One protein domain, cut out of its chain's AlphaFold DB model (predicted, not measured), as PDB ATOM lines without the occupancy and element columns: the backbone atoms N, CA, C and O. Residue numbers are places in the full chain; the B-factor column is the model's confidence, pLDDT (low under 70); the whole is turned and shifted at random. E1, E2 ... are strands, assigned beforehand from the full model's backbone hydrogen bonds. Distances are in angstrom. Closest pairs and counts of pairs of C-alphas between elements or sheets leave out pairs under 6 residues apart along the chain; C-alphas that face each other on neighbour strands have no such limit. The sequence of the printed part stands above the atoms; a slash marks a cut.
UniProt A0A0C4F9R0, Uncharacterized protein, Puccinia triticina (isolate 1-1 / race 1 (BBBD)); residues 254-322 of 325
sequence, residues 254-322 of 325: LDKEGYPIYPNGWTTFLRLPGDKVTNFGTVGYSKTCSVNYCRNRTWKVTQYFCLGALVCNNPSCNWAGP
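Overview. This is residues 254 to 322 of the 325 residues of an uncharacterized protein of Puccinia triticina (isolate 1-1 / race 1 (BBBD)) (UniProt A0A0C4F9R0). With little regular structure, this is a long two-stranded hairpin, E2 and E3, with E1 and the wide loop of residues 263 to 286 along one side. The turn at residues 294 to 299 sticks out at one end of the longest axis, and the loop tip at residues 313 to 318 at the other. The printed part has 69 residues, with no named helix and three named strands, E1, E2, E3; the class is all strand, with 19 residues in named elements. It is loose, with a radius of gyration of the C-alphas of 15.8 A, and elongated, spanning 52 by 28 by 18 A.

Arrangement. E2, residues 287 to 294, and E3, residues 299 to 306, form an antiparallel hairpin at 160 degrees. N 290 and O 303 are within hydrogen-bond range at 2.9 A. E1, residues 260 to 262, pairs with no named strand and is apart from both.

Along the chain. E2 measures 22.1 A from C-alpha 287 at (13.415, 23.793, 31.510). E3 measures 22.7 A, ending at C-alpha 306 at (13.451, 21.170, 35.242). E1 measures 5.4 A.

Size, cuts and confidence. The C-alphas of Asn 296 and Ser 316, the two farthest apart, are 53.7 A apart. The E1 to E2 link is long. The printed part has no cut, and no printed residue is under 70 in pLDDT.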
ATOM      1  N   LEU A 254      25.804  11.302  30.164       89.69
ATOM      2  CA  LEU A 254      26.766  12.108  29.414       89.69
ATOM      3  C   LEU A 254      26.659  11.839  27.908       89.69
ATOM      4  O   LEU A 254      26.214  10.770  27.483       89.69
ATOM      5  N   ASP A 255      27.074  12.811  27.104       88.69
ATOM      6  CA  ASP A 255      27.224  12.660  25.661       88.69
ATOM      7  C   ASP A 255      28.612  12.105  25.263       88.69
ATOM      8  O   ASP A 255      29.344  11.536  26.075       88.69
ATOM      9  N   LYS A 256      28.978  12.246  23.983       88.75
ATOM     10  CA  LYS A 256      30.288  11.824  23.451       88.75
ATOM     11  C   LYS A 256      31.437  12.782  23.797       88.75
ATOM     12  O   LYS A 256      32.590  12.393  23.636       88.75
ATOM     13  N   GLU A 257      31.130  14.007  24.213       87.19
ATOM     14  CA  GLU A 257      32.075  15.053  24.625       87.19
ATOM     15  C   GLU A 257      32.280  15.057  26.158       87.19
ATOM     16  O   GLU A 257      33.179  15.728  26.658       87.19
ATOM     17  N   GLY A 258      31.488  14.275  26.904       86.81
ATOM     18  CA  GLY A 258      31.486  14.220  28.370       86.81
ATOM     19  C   GLY A 258      30.523  15.217  29.027       86.81
ATOM     20  O   GLY A 258      30.519  15.347  30.251       86.81
ATOM     21  N   TYR A 259      29.697  15.912  28.244       89.75
ATOM     22  CA  TYR A 259      28.740  16.898  28.733       89.75
ATOM     23  C   TYR A 259      27.450  16.232  29.251       89.75
ATOM     24  O   TYR A 259      26.909  15.342  28.583       89.75
ATOM     25  N   PRO A 260      26.910  16.637  30.417       88.38
ATOM     26  CA  PRO A 260      25.677  16.070  30.955       88.38
ATOM     27  C   PRO A 260      24.449  16.526  30.155       88.38
ATOM     28  O   PRO A 260      23.978  17.651  30.291       88.38
ATOM     29  N   ILE A 261      23.872  15.614  29.366       87.88
ATOM     30  CA  ILE A 261      22.606  15.840  28.642       87.88
ATOM     31  C   ILE A 261      21.436  15.888  29.631       87.88
ATOM     32  O   ILE A 261      20.510  16.685  29.483       87.88
ATOM     33  N   TYR A 262      21.480  15.018  30.641       85.94
ATOM     34  CA  TYR A 262      20.474  14.901  31.693       85.94
ATOM     35  C   TYR A 262      21.155  15.066  33.060       85.94
ATOM     36  O   TYR A 262      21.365  14.066  33.749       85.94
ATOM     37  N   PRO A 263      21.558  16.298  33.436       83.12
ATOM     38  CA  PRO A 263      22.106  16.570  34.758       83.12
ATOM     39  C   PRO A 263      21.063  16.250  35.832       83.12
ATOM     40  O   PRO A 263      19.918  16.704  35.761       83.12
ATOM     41  N   ASN A 264      21.485  15.468  36.819       80.25
ATOM     42  CA  ASN A 264      20.716  15.086  37.995       80.25
ATOM     43  C   ASN A 264      21.330  15.724  39.255       80.25
ATOM     44  O   ASN A 264      22.498  16.127  39.240       80.25
ATOM     45  N   GLY A 265      20.522  15.827  40.315       80.62
ATOM     46  CA  GLY A 265      20.915  16.297  41.648       80.62
ATOM     47  C   GLY A 265      21.811  17.537  41.647       80.62
ATOM     48  O   GLY A 265      21.332  18.637  41.378       80.62
ATOM     49  N   TRP A 266      23.091  17.368  41.991       80.00
ATOM     50  CA  TRP A 266      24.051  18.471  42.200       80.00
ATOM     51  C   TRP A 266      25.069  18.664  41.067       80.00
ATOM     52  O   TRP A 266      26.126  19.265  41.256       80.00
ATOM     53  N   THR A 267      24.755  18.177  39.867       87.12
ATOM     54  CA  THR A 267      25.665  18.248  38.714       87.12
ATOM     55  C   THR A 267      26.037  19.682  38.340       87.12
ATOM     56  O   THR A 267      25.188  20.480  37.944       87.12
ATOM     57  N   THR A 268      27.335  19.970  38.402       85.12
ATOM     58  CA  THR A 268      27.959  21.252  38.074       85.12
ATOM     59  C   THR A 268      28.998  21.021  36.984       85.12
ATOM     60  O   THR A 268      29.980  20.316  37.197       85.12
ATOM     61  N   PHE A 269      28.795  21.616  35.809       86.50
ATOM     62  CA  PHE A 269      29.740  21.523  34.696       86.50
ATOM     63  C   PHE A 269      30.472  22.853  34.515       86.50
ATOM     64  O   PHE A 269      29.862  23.851  34.120       86.50
ATOM     65  N   LEU A 270      31.778  22.865  34.785       86.62
ATOM     66  CA  LEU A 270      32.642  24.004  34.502       86.62
ATOM     67  C   LEU A 270      33.161  23.910  33.065       86.62
ATOM     68  O   LEU A 270      33.658  22.872  32.635       86.62
ATOM     69  N   ARG A 271      33.070  25.022  32.333       85.69
ATOM     70  CA  ARG A 271      33.690  25.196  31.020       85.69
ATOM     71  C   ARG A 271      34.789  26.243  31.134       85.69
ATOM     72  O   ARG A 271      34.499  27.390  31.472       85.69
ATOM     73  N   LEU A 272      36.023  25.863  30.827       83.75
ATOM     74  CA  LEU A 272      37.167  26.765  30.849       83.75
ATOM     75  C   LEU A 272      37.278  27.556  29.529       83.75
ATOM     76  O   LEU A 272      36.797  27.114  28.475       83.75
ATOM     77  N   PRO A 273      37.922  28.737  29.543       83.12
ATOM     78  CA  PRO A 273      38.231  29.472  28.322       83.12
ATOM     79  C   PRO A 273      39.094  28.631  27.369       83.12
ATOM     80  O   PRO A 273      40.218  28.265  27.695       83.12
ATOM     81  N   GLY A 274      38.569  28.348  26.175       83.88
ATOM     82  CA  GLY A 274      39.220  27.505  25.163       83.88
ATOM     83  C   GLY A 274      38.563  26.135  24.959       83.88
ATOM     84  O   GLY A 274      38.762  25.531  23.901       83.88
ATOM     85  N   ASP A 275      37.718  25.685  25.892       83.69
ATOM     86  CA  ASP A 275      37.033  24.396  25.785       83.69
ATOM     87  C   ASP A 275      36.004  24.375  24.645       83.69
ATOM     88  O   ASP A 275      35.103  25.227  24.534       83.69
ATOM     89  N   LYS A 276      36.117  23.334  23.814       82.31
ATOM     90  CA  LYS A 276      35.226  23.041  22.687       82.31
ATOM     91  C   LYS A 276      34.135  22.059  23.106       82.31
ATOM     92  O   LYS A 276      34.168  20.900  22.716       82.31
ATOM     93  N   VAL A 277      33.182  22.561  23.883       82.44
ATOM     94  CA  VAL A 277      31.921  21.877  24.199       82.44
ATOM     95  C   VAL A 277      30.848  22.443  23.272       82.44
ATOM     96  O   VAL A 277      30.589  23.651  23.308       82.44
ATOM     97  N   THR A 278      30.274  21.612  22.401       84.62
ATOM     98  CA  THR A 278      29.370  22.068  21.328       84.62
ATOM     99  C   THR A 278      27.940  22.321  21.803       84.62
ATOM    100  O   THR A 278      27.241  23.153  21.229       84.62
ATOM    101  N   ASN A 279      27.531  21.655  22.878       84.81
ATOM    102  CA  ASN A 279      26.194  21.667  23.476       84.81
ATOM    103  C   ASN A 279      26.139  22.400  24.828       84.81
ATOM    104  O   ASN A 279      25.244  22.151  25.636       84.81
ATOM    105  N   PHE A 280      27.097  23.289  25.111       84.75
ATOM    106  CA  PHE A 280      27.170  23.963  26.406       84.75
ATOM    107  C   PHE A 280      25.914  24.808  26.671       84.75
ATOM    108  O   PHE A 280      25.679  25.816  26.009       84.75
ATOM    109  N   GLY A 281      25.130  24.409  27.673       81.75
ATOM    110  CA  GLY A 281      23.858  25.038  28.033       81.75
ATOM    111  C   GLY A 281      22.626  24.375  27.404       81.75
ATOM    112  O   GLY A 281      21.493  24.680  27.786       81.75
ATOM    113  N   THR A 282      22.805  23.410  26.503       85.12
ATOM    114  CA  THR A 282      21.744  22.539  25.985       85.12
ATOM    115  C   THR A 282      21.559  21.350  26.931       85.12
ATOM    116  O   THR A 282      22.517  20.673  27.262       85.12
ATOM    117  N   VAL A 283      20.331  21.048  27.365       84.75
ATOM    118  CA  VAL A 283      20.038  19.821  28.144       84.75
ATOM    119  C   VAL A 283      18.781  19.172  27.570       84.75
ATOM    120  O   VAL A 283      17.943  19.864  26.994       84.75
ATOM    121  N   GLY A 284      18.635  17.858  27.715       86.69
ATOM    122  CA  GLY A 284      17.608  17.067  27.032       86.69
ATOM    123  C   GLY A 284      16.196  17.124  27.632       86.69
ATOM    124  O   GLY A 284      15.387  16.251  27.312       86.69
ATOM    125  N   TYR A 285      15.897  18.082  28.516       86.81
ATOM    126  CA  TYR A 285      14.611  18.208  29.217       86.81
ATOM    127  C   TYR A 285      14.037  19.632  29.163       86.81
ATOM    128  O   TYR A 285      14.778  20.615  29.108       86.81
ATOM    129  N   SER A 286      12.705  19.744  29.233       90.50
ATOM    130  CA  SER A 286      11.991  21.026  29.321       90.50
ATOM    131  C   SER A 286      12.355  21.777  30.593       90.50
ATOM    132  O   SER A 286      12.210  21.254  31.704       90.50
ATOM    133  N   LYS A 287      12.810  23.016  30.433       90.12
ATOM    134  CA  LYS A 287      13.415  23.793  31.510       90.12
ATOM    135  C   LYS A 287      13.068  25.268  31.422       90.12
ATOM    136  O   LYS A 287      12.847  25.786  30.334       90.12
ATOM    137  N   THR A 288      13.151  25.940  32.559       91.31
ATOM    138  CA  THR A 288      13.460  27.372  32.606       91.31
ATOM    139  C   THR A 288      14.915  27.565  33.016       91.31
ATOM    140  O   THR A 288      15.593  26.634  33.466       91.31
ATOM    141  N   CYS A 289      15.417  28.782  32.843       89.88
ATOM    142  CA  CYS A 289      16.769  29.166  33.211       89.88
ATOM    143  C   CYS A 289      16.773  30.473  34.002       89.88
ATOM    144  O   CYS A 289      15.926  31.337  33.799       89.88
ATOM    145  N   SER A 290      17.760  30.617  34.883       89.00
ATOM    146  CA  SER A 290      18.144  31.897  35.476       89.00
ATOM    147  C   SER A 290      19.611  32.158  35.165       89.00
ATOM    148  O   SER A 290      20.444  31.261  35.317       89.00
ATOM    149  N   VAL A 291      19.921  33.373  34.719       89.00
ATOM    150  CA  VAL A 291      21.281  33.832  34.422       89.00
ATOM    151  C   VAL A 291      21.704  34.828  35.494       89.00
ATOM    152  O   VAL A 291      20.967  35.756  35.821       89.00
ATOM    153  N   ASN A 292      22.911  34.656  36.029       86.75
ATOM    154  CA  ASN A 292      23.535  35.596  36.951       86.75
ATOM    155  C   ASN A 292      24.974  35.896  36.499       86.75
ATOM    156  O   ASN A 292      25.711  34.991  36.105       86.75
ATOM    157  N   TYR A 293      25.377  37.165  36.566       86.25
ATOM    158  CA  TYR A 293      26.732  37.608  36.249       86.25
ATOM    159  C   TYR A 293      27.488  37.952  37.539       86.25
ATOM    160  O   TYR A 293      27.198  38.953  38.194       86.25
ATOM    161  N   CYS A 294      28.484  37.139  37.883       81.25
ATOM    162  CA  CYS A 294      29.255  37.237  39.125       81.25
ATOM    163  C   CYS A 294      30.659  37.830  38.897       81.25
ATOM    164  O   CYS A 294      31.137  37.894  37.763       81.25
ATOM    165  N   ARG A 295      31.310  38.281  39.988       77.75
ATOM    166  CA  ARG A 295      32.659  38.901  40.027       77.75
ATOM    167  C   ARG A 295      32.923  39.831  38.830       77.75
ATOM    168  O   ARG A 295      33.684  39.497  37.928       77.75
ATOM    169  N   ASN A 296      32.272  40.999  38.812       81.25
ATOM    170  CA  ASN A 296      32.420  42.026  37.764       81.25
ATOM    171  C   ASN A 296      32.130  41.538  36.327       81.25
ATOM    172  O   ASN A 296      32.716  42.038  35.373       81.25
ATOM    173  N   ARG A 297      31.193  40.589  36.172       80.75
ATOM    174  CA  ARG A 297      30.818  39.936  34.899       80.75
ATOM    175  C   ARG A 297      31.904  39.042  34.282       80.75
ATOM    176  O   ARG A 297      31.732  38.600  33.152       80.75
ATOM    177  N   THR A 298      32.965  38.712  35.022       81.25
ATOM    178  CA  THR A 298      33.961  37.707  34.604       81.25
ATOM    179  C   THR A 298      33.339  36.313  34.472       81.25
ATOM    180  O   THR A 298      33.769  35.528  33.633       81.25
ATOM    181  N   TRP A 299      32.298  36.015  35.259       79.56
ATOM    182  CA  TRP A 299      31.599  34.729  35.238       79.56
ATOM    183  C   TRP A 299      30.115  34.892  34.897       79.56
ATOM    184  O   TRP A 299      29.422  35.705  35.513       79.56
ATOM    185  N   LYS A 300      29.619  34.072  33.962       85.25
ATOM    186  CA  LYS A 300      28.186  33.868  33.688       85.25
ATOM    187  C   LYS A 300      27.759  32.528  34.283       85.25
ATOM    188  O   LYS A 300      28.125  31.476  33.764       85.25
ATOM    189  N   VAL A 301      26.972  32.566  35.352       85.00
ATOM    190  CA  VAL A 301      26.353  31.383  35.960       85.00
ATOM    191  C   VAL A 301      24.962  31.219  35.357       85.00
ATOM    192  O   VAL A 301      24.174  32.161  35.366       85.00
ATOM    193  N   THR A 302      24.652  30.036  34.824       86.38
ATOM    194  CA  THR A 302      23.308  29.714  34.316       86.38
ATOM    195  C   THR A 302      22.760  28.513  35.072       86.38
ATOM    196  O   THR A 302      23.326  27.424  35.003       86.38
ATOM    197  N   GLN A 303      21.670  28.713  35.807       86.94
ATOM    198  CA  GLN A 303      20.962  27.661  36.534       86.94
ATOM    199  C   GLN A 303      19.791  27.165  35.688       86.94
ATOM    200  O   GLN A 303      19.003  27.980  35.209       86.94
ATOM    201  N   TYR A 304      19.658  25.848  35.520       86.81
ATOM    202  CA  TYR A 304      18.540  25.225  34.806       86.81
ATOM    203  C   TYR A 304      17.569  24.571  35.787       86.81
ATOM    204  O   TYR A 304      17.965  23.762  36.622       86.81
ATOM    205  N   PHE A 305      16.283  24.892  35.655       86.62
ATOM    206  CA  PHE A 305      15.214  24.332  36.474       86.62
ATOM    207  C   PHE A 305      14.351  23.416  35.611       86.62
ATOM    208  O   PHE A 305      13.734  23.868  34.648       86.62
ATOM    209  N   CYS A 306      14.300  22.128  35.946       89.56
ATOM    210  CA  CYS A 306      13.451  21.170  35.242       89.56
ATOM    211  C   CYS A 306      11.964  21.468  35.501       89.56
ATOM    212  O   CYS A 306      11.533  21.538  36.652       89.56
ATOM    213  N   LEU A 307      11.178  21.601  34.430       90.88
ATOM    214  CA  LEU A 307       9.720  21.775  34.497       90.88
ATOM    215  C   LEU A 307       8.963  20.441  34.643       90.88
ATOM    216  O   LEU A 307       7.747  20.431  34.830       90.88
ATOM    217  N   GLY A 308       9.670  19.311  34.555       90.00
ATOM    218  CA  GLY A 308       9.084  17.974  34.526       90.00
ATOM    219  C   GLY A 308       8.470  17.631  33.165       90.00
ATOM    220  O   GLY A 308       8.933  18.092  32.123       90.00
ATOM    221  N   ALA A 309       7.432  16.796  33.180       91.62
ATOM    222  CA  ALA A 309       6.708  16.354  31.991       91.62
ATOM    223  C   ALA A 309       5.192  16.434  32.221       91.62
ATOM    224  O   ALA A 309       4.698  16.100  33.301       91.62
ATOM    225  N   LEU A 310       4.445  16.823  31.189       92.38
ATOM    226  CA  LEU A 310       2.993  16.682  31.162       92.38
ATOM    227  C   LEU A 310       2.650  15.211  30.938       92.38
ATOM    228  O   LEU A 310       2.900  14.675  29.861       92.38
ATOM    229  N   VAL A 311       2.075  14.568  31.951       94.00
ATOM    230  CA  VAL A 311       1.627  13.172  31.884       94.00
ATOM    231  C   VAL A 311       0.119  13.084  31.684       94.00
ATOM    232  O   VAL A 311      -0.654  13.881  32.220       94.00
ATOM    233  N   CYS A 312      -0.311  12.089  30.916       94.50
ATOM    234  CA  CYS A 312      -1.721  11.783  30.733       94.50
ATOM    235  C   CYS A 312      -2.356  11.343  32.068       94.50
ATOM    236  O   CYS A 312      -1.833  10.477  32.763       94.50
ATOM    237  N   ASN A 313      -3.508  11.914  32.430       94.25
ATOM    238  CA  ASN A 313      -4.199  11.600  33.691       94.25
ATOM    239  C   ASN A 313      -4.995  10.278  33.660       94.25
ATOM    240  O   ASN A 313      -5.533   9.852  34.681       94.25
ATOM    241  N   ASN A 314      -5.104   9.646  32.490       95.12
ATOM    242  CA  ASN A 314      -5.747   8.352  32.316       95.12
ATOM    243  C   ASN A 314      -4.714   7.229  32.548       95.12
ATOM    244  O   ASN A 314      -3.722   7.185  31.823       95.12
ATOM    245  N   PRO A 315      -4.929   6.282  33.482       91.00
ATOM    246  CA  PRO A 315      -3.957   5.227  33.787       91.00
ATOM    247  C   PRO A 315      -3.681   4.248  32.631       91.00
ATOM    248  O   PRO A 315      -2.714   3.499  32.709       91.00
ATOM    249  N   SER A 316      -4.487   4.232  31.561       93.94
ATOM    250  CA  SER A 316      -4.200   3.450  30.344       93.94
ATOM    251  C   SER A 316      -3.386   4.207  29.282       93.94
ATOM    252  O   SER A 316      -3.153   3.688  28.191       93.94
ATOM    253  N   CYS A 317      -2.974   5.443  29.570       93.69
ATOM    254  CA  CYS A 317      -2.412   6.382  28.609       93.69
ATOM    255  C   CYS A 317      -0.940   6.678  28.936       93.69
ATOM    256  O   CYS A 317      -0.630   7.554  29.736       93.69
ATOM    257  N   ASN A 318      -0.016   5.987  28.266       92.06
ATOM    258  CA  ASN A 318       1.434   6.129  28.487       92.06
ATOM    259  C   ASN A 318       2.050   7.377  27.815       92.06
ATOM    260  O   ASN A 318       3.239   7.393  27.502       92.06
ATOM    261  N   TRP A 319       1.245   8.407  27.538       92.06
ATOM    262  CA  TRP A 319       1.719   9.633  26.900       92.06
ATOM    263  C   TRP A 319       2.301  10.589  27.941       92.06
ATOM    264  O   TRP A 319       1.610  11.014  28.871       92.06
ATOM    265  N   ALA A 320       3.565  10.949  27.731       91.88
ATOM    266  CA  ALA A 320       4.248  12.043  28.400       91.88
ATOM    267  C   ALA A 320       4.766  13.022  27.336       91.88
ATOM    268  O   ALA A 320       5.228  12.595  26.277       91.88
ATOM    269  N   GLY A 321       4.680  14.322  27.606       91.94
ATOM    270  CA  GLY A 321       5.140  15.373  26.702       91.94
ATOM    271  C   GLY A 321       5.810  16.533  27.440       91.94
ATOM    272  O   GLY A 321       5.663  16.653  28.661       91.94
ATOM    273  N   PRO A 322       6.545  17.396  26.723       91.44
ATOM    274  CA  PRO A 322       7.133  18.592  27.308       91.44
ATOM    275  C   PRO A 322       6.030  19.558  27.786       91.44
ATOM    276  O   PRO A 322       5.059  19.775  27.052       91.44
TER     277      PRO A 322